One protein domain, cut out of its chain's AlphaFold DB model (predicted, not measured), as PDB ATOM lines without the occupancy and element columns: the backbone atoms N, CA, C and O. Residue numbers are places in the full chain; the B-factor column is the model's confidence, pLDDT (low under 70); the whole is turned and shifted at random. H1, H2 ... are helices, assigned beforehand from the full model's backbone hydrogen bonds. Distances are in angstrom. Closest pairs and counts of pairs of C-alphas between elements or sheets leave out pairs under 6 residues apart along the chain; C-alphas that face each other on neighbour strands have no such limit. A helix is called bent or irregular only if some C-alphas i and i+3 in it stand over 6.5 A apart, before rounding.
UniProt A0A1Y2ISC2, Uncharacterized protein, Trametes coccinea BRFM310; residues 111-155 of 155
ATOM      1  N   SER A 111      77.102  32.023  39.977       96.31
ATOM      2  CA  SER A 111      76.709  31.060  41.012       96.31
ATOM      3  C   SER A 111      75.422  31.432  41.762       96.31
ATOM      4  O   SER A 111      74.797  30.555  42.353       96.31
ATOM      5  N   LEU A 112      75.012  32.705  41.746       96.50
ATOM      6  CA  LEU A 112      73.846  33.210  42.483       96.50
ATOM      7  C   LEU A 112      72.617  33.457  41.598       96.50
ATOM      8  O   LEU A 112      71.519  33.625  42.130       96.50
ATOM      9  N   GLN A 113      72.775  33.459  40.272       95.19
ATOM     10  CA  GLN A 113      71.690  33.757  39.326       95.19
ATOM     11  C   GLN A 113      70.484  32.832  39.525       95.19
ATOM     12  O   GLN A 113      69.357  33.306  39.650       95.19
ATOM     13  N   ALA A 114      70.725  31.526  39.674       94.56
ATOM     14  CA  ALA A 114      69.658  30.546  39.880       94.56
ATOM     15  C   ALA A 114      68.865  30.791  41.179       94.56
ATOM     16  O   ALA A 114      67.638  30.692  41.199       94.56
ATOM     17  N   ALA A 115      69.553  31.138  42.272       96.50
ATOM     18  CA  ALA A 115      68.903  31.429  43.549       96.50
ATOM     19  C   ALA A 115      68.077  32.722  43.479       96.50
ATOM     20  O   ALA A 115      66.953  32.764  43.982       96.50
ATOM     21  N   LYS A 116      68.608  33.755  42.812       95.69
ATOM     22  CA  LYS A 116      67.899  35.014  42.569       95.69
ATOM     23  C   LYS A 116      66.634  34.794  41.736       95.69
ATOM     24  O   LYS A 116      65.576  35.261  42.147       95.69
ATOM     25  N   GLU A 117      66.716  34.075  40.616       95.00
ATOM     26  CA  GLU A 117      65.561  33.815  39.741       95.00
ATOM     27  C   GLU A 117      64.465  33.048  40.488       95.00
ATOM     28  O   GLU A 117      63.290  33.409  40.414       95.00
ATOM     29  N   LYS A 118      64.848  32.047  41.291       96.94
ATOM     30  CA  LYS A 118      63.902  31.314  42.139       96.94
ATOM     31  C   LYS A 118      63.178  32.237  43.123       96.94
ATOM     32  O   LYS A 118      61.964  32.133  43.272       96.94
ATOM     33  N   LEU A 119      63.909  33.140  43.779       97.12
ATOM     34  CA  LEU A 119      63.322  34.107  44.706       97.12
ATOM     35  C   LEU A 119      62.399  35.096  43.985       97.12
ATOM     36  O   LEU A 119      61.286  35.335  44.444       97.12
ATOM     37  N   GLN A 120      62.844  35.656  42.859       96.56
ATOM     38  CA  GLN A 120      62.046  36.588  42.060       96.56
ATOM     39  C   GLN A 120      60.745  35.943  41.590       96.56
ATOM     40  O   GLN A 120      59.690  36.567  41.675       96.56
ATOM     41  N   ARG A 121      60.808  34.688  41.142       98.00
ATOM     42  CA  ARG A 121      59.630  33.929  40.739       98.00
ATOM     43  C   ARG A 121      58.654  33.735  41.897       98.00
ATOM     44  O   ARG A 121      57.494  34.078  41.728       98.00
ATOM     45  N   ALA A 122      59.122  33.280  43.059       98.50
ATOM     46  CA  ALA A 122      58.263  33.109  44.234       98.50
ATOM     47  C   ALA A 122      57.587  34.431  44.645       98.50
ATOM     48  O   ALA A 122      56.378  34.491  44.819       98.50
ATOM     49  N   GLN A 123      58.345  35.531  44.679       98.50
ATOM     50  CA  GLN A 123      57.788  36.853  44.977       98.50
ATOM     51  C   GLN A 123      56.746  37.314  43.949       98.50
ATOM     52  O   GLN A 123      55.817  38.036  44.303       98.50
ATOM     53  N   LEU A 124      56.926  36.979  42.667       98.50
ATOM     54  CA  LEU A 124      55.950  37.291  41.623       98.50
ATOM     55  C   LEU A 124      54.698  36.425  41.745       98.50
ATOM     56  O   LEU A 124      53.606  36.949  41.558       98.50
ATOM     57  N   GLU A 125      54.853  35.144  42.075       98.50
ATOM     58  CA  GLU A 125      53.747  34.219  42.331       98.50
ATOM     59  C   GLU A 125      52.887  34.727  43.500       98.50
ATOM     60  O   GLU A 125      51.690  34.938  43.308       98.50
ATOM     61  N   ASP A 126      53.498  35.077  44.635       98.25
ATOM     62  CA  ASP A 126      52.792  35.620  45.806       98.25
ATOM     63  C   ASP A 126      52.048  36.932  45.481       98.25
ATOM     64  O   ASP A 126      50.889  37.139  45.854       98.25
ATOM     65  N   LYS A 127      52.709  37.844  44.753       98.25
ATOM     66  CA  LYS A 127      52.104  39.122  44.331       98.25
ATOM     67  C   LYS A 127      50.929  38.907  43.384       98.25
ATOM     68  O   LYS A 127      49.921  39.608  43.493       98.25
ATOM     69  N   LEU A 128      51.074  37.982  42.440       98.38
ATOM     70  CA  LEU A 128      50.028  37.652  41.483       98.38
ATOM     71  C   LEU A 128      48.832  37.023  42.195       98.38
ATOM     72  O   LEU A 128      47.703  37.417  41.923       98.38
ATOM     73  N   GLU A 129      49.068  36.104  43.129       98.25
ATOM     74  CA  GLU A 129      48.008  35.470  43.910       98.25
ATOM     75  C   GLU A 129      47.177  36.510  44.670       98.25
ATOM     76  O   GLU A 129      45.954  36.541  44.526       98.25
ATOM     77  N   HIS A 130      47.827  37.434  45.382       97.81
ATOM     78  CA  HIS A 130      47.123  38.516  46.072       97.81
ATOM     79  C   HIS A 130      46.319  39.404  45.101       97.81
ATOM     80  O   HIS A 130      45.178  39.778  45.382       97.81
ATOM     81  N   ALA A 131      46.885  39.750  43.941       97.62
ATOM     82  CA  ALA A 131      46.187  40.558  42.937       97.62
ATOM     83  C   ALA A 131      44.966  39.832  42.342       97.62
ATOM     84  O   ALA A 131      43.948  40.464  42.061       97.62
ATOM     85  N   LEU A 132      45.047  38.511  42.175       97.62
ATOM     86  CA  LEU A 132      43.940  37.689  41.686       97.62
ATOM     87  C   LEU A 132      42.832  37.521  42.729       97.62
ATOM     88  O   LEU A 132      41.661  37.503  42.357       97.62
ATOM     89  N   GLN A 133      43.172  37.437  44.017       96.81
ATOM     90  CA  GLN A 133      42.180  37.417  45.100       96.81
ATOM     91  C   GLN A 133      41.357  38.712  45.142       96.81
ATOM     92  O   GLN A 133      40.153  38.672  45.379       96.81
ATOM     93  N   ALA A 134      41.994  39.851  44.863       96.06
ATOM     94  CA  ALA A 134      41.349  41.158  44.778       96.06
ATOM     95  C   ALA A 134      40.791  41.482  43.376       96.06
ATOM     96  O   ALA A 134      40.539  42.649  43.069       96.06
ATOM     97  N   ARG A 135      40.624  40.481  42.499       96.69
ATOM     98  CA  ARG A 135      40.136  40.691  41.131       96.69
ATOM     99  C   ARG A 135      38.696  41.240  41.153       96.69
ATOM    100  O   ARG A 135      37.810  40.536  41.638       96.69
ATOM    101  N   PRO A 136      38.437  42.437  40.585       95.38
ATOM    102  CA  PRO A 136      37.098  43.018  40.541       95.38
ATOM    103  C   PRO A 136      36.132  42.141  39.753       95.38
ATOM    104  O   PRO A 136      36.497  41.573  38.714       95.38
ATOM    105  N   LYS A 137      34.891  42.060  40.230       94.06
ATOM    106  CA  LYS A 137      33.836  41.350  39.506       94.06
ATOM    107  C   LYS A 137      33.367  42.152  38.282       94.06
ATOM    108  O   LYS A 137      33.538  43.374  38.255       94.06
ATOM    109  N   PRO A 138      32.758  41.508  37.268       94.00
ATOM    110  CA  PRO A 138      32.275  42.203  36.076       94.00
ATOM    111  C   PRO A 138      31.322  43.360  36.398       94.00
ATOM    112  O   PRO A 138      31.414  44.417  35.779       94.00
ATOM    113  N   GLU A 139      30.468  43.207  37.412       92.88
ATOM    114  CA  GLU A 139      29.486  44.227  37.800       92.88
ATOM    115  C   GLU A 139      30.166  45.484  38.365       92.88
ATOM    116  O   GLU A 139      29.719  46.611  38.143       92.88
ATOM    117  N   GLU A 140      31.287  45.308  39.068       93.50
ATOM    118  CA  GLU A 140      32.096  46.419  39.579       93.50
ATOM    119  C   GLU A 140      32.767  47.186  38.433       93.50
ATOM    120  O   GLU A 140      32.841  48.415  38.474       93.50
ATOM    121  N   LEU A 141      33.193  46.481  37.378       94.81
ATOM    122  CA  LEU A 141      33.765  47.096  36.177       94.81
ATOM    123  C   LEU A 141      32.716  47.863  35.362       94.81
ATOM    124  O   LEU A 141      33.033  48.924  34.818       94.81
ATOM    125  N   VAL A 142      31.476  47.368  35.311       94.88
ATOM    126  CA  VAL A 142      30.333  48.081  34.716       94.88
ATOM    127  C   VAL A 142      30.044  49.364  35.488       94.88
ATOM    128  O   VAL A 142      29.988  50.446  34.905       94.88
ATOM    129  N   LYS A 143      29.947  49.277  36.821       94.12
ATOM    130  CA  LYS A 143      29.732  50.449  37.685       94.12
ATOM    131  C   LYS A 143      30.855  51.483  37.545       94.12
ATOM    132  O   LYS A 143      30.602  52.682  37.635       94.12
ATOM    133  N   GLY A 144      32.084  51.020  37.322       93.94
ATOM    134  CA  GLY A 144      33.247  51.862  37.051       93.94
ATOM    135  C   GLY A 144      33.296  52.463  35.641       93.94
ATOM    136  O   GLY A 144      34.218  53.222  35.356       93.94
ATOM    137  N   GLY A 145      32.349  52.133  34.756       93.44
ATOM    138  CA  GLY A 145      32.315  52.606  33.368       93.44
ATOM    139  C   GLY A 145      33.392  51.994  32.464       93.44
ATOM    140  O   GLY A 145      33.640  52.513  31.377       93.44
ATOM    141  N   ILE A 146      34.048  50.915  32.907       95.19
ATOM    142  CA  ILE A 146      35.106  50.217  32.159       95.19
ATOM    143  C   ILE A 146      34.491  49.160  31.231       95.19
ATOM    144  O   ILE A 146      34.943  48.999  30.098       95.19
ATOM    145  N   LEU A 147      33.465  48.445  31.706       93.06
ATOM    146  CA  LEU A 147      32.757  47.398  30.964       93.06
ATOM    147  C   LEU A 147      31.340  47.867  30.602       93.06
ATOM    148  O   LEU A 147      30.703  48.573  31.379       93.06
ATOM    149  N   LYS A 148      30.836  47.489  29.426       93.69
ATOM    150  CA  LYS A 148      29.452  47.773  29.015       93.69
ATOM    151  C   LYS A 148      28.530  46.640  29.464       93.69
ATOM    152  O   LYS A 148      28.935  45.482  29.424       93.69
ATOM    153  N   ASP A 149      27.275  46.956  29.783       87.31
ATOM    154  CA  ASP A 149      26.281  45.969  30.244       87.31
ATOM    155  C   ASP A 149      26.067  44.808  29.261       87.31
ATOM    156  O   ASP A 149      25.902  43.664  29.672       87.31
ATOM    157  N   ALA A 150      26.103  45.086  27.955       86.38
ATOM    158  CA  ALA A 150      25.914  44.076  26.911       86.38
ATOM    159  C   ALA A 150      27.090  43.089  26.781       86.38
ATOM    160  O   ALA A 150      26.912  42.010  26.222       86.38
ATOM    161  N   ASP A 151      28.272  43.460  27.284       87.06
ATOM    162  CA  ASP A 151      29.507  42.672  27.190       87.06
ATOM    163  C   ASP A 151      29.817  41.916  28.500       87.06
ATOM    164  O   ASP A 151      30.820  41.203  28.590       87.06
ATOM    165  N   ALA A 152      28.981  42.071  29.534       84.56
ATOM    166  CA  ALA A 152      29.151  41.372  30.801       84.56
ATOM    167  C   ALA A 152      28.733  39.891  30.672       84.56
ATOM    168  O   ALA A 152      27.686  39.593  30.090       84.56
ATOM    169  N   PRO A 153      29.525  38.939  31.203       83.19
ATOM    170  CA  PRO A 153      29.146  37.530  31.202       83.19
ATOM    171  C   PRO A 153      27.861  37.314  32.025       83.19
ATOM    172  O   PRO A 153      27.668  38.003  33.029       83.19
ATOM    173  N   PRO A 154      26.984  36.371  31.626       76.50
ATOM    174  CA  PRO A 154      25.782  36.060  32.393       76.50
ATOM    175  C   PRO A 154      26.154  35.510  33.778       76.50
ATOM    176  O   PRO A 154      27.133  34.772  33.906       76.50
ATOM    177  N   ALA A 155      25.370  35.909  34.785       66.81
ATOM    178  CA  ALA A 155      25.546  35.550  36.193       66.81
ATOM    179  C   ALA A 155      25.368  34.050  36.474       66.81
ATOM    180  O   ALA A 155      24.515  33.416  35.808       66.81
TER     181      ALA A 155
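What this domain is: This is residues 111 to 155 of the 155 residues of an uncharacterized protein of Trametes coccinea BRFM310 (UniProt A0A1Y2ISC2). One long helix, H1, sticks out as a free arm, and at the end where it finishes sits a small head made of the short helix H2 and the stretch 144 to 155, which folds back past H2. The arm makes most of the length. The printed part has 45 residues with two named helices, H1 then H2, and no named strand; its class is all helix. It is extended, with a radius of gyration of the C-alphas of 17.5 A and spans of 54 by 17 by 14 A.

Where its parts are: H1 holds residues 111 to 133 and measures 35.3 A from C-alpha 111 at (76.709, 31.060, 41.012) to C-alpha 133 at (42.180, 37.417, 45.100). It is irregular: C-alphas 111 and 114 are 7.2 A apart, against about 5 A in a regular helix. H2 holds residues 138 to 143 and ends with C-alpha 143 at (29.732, 50.449, 37.685).

How they stand to each other: Residues 111 to 136, of which 111 to 133 belong to H1, stand free: no C-alpha 8 or more residues away along the chain comes within 10 A of theirs. A tight link of 4 residues joins H1 to H2, and the two helices are apart, with no C-alpha of the one within 8 A of the other. The N-to-C direction is (-0.97, 0.22, 0.10) for H1 and (-0.22, 0.98, 0.03) for H2. In H2 each O i to N i+4 pair is within hydrogen-bond range; in H1 18 of 19 are.

The domain as a whole: The two C-alphas farthest apart, those of Ser 111 and Ala 150, are 54.3 A from each other. The printed part has no cut and ends at residue 155, the chain's last residue. Residues 144 to 155 have no named element, and their C-alphas lie 16 to 23 A from the mean of the C-alphas. The mean pLDDT of the printed part is 93.8; residue 155 is under 70.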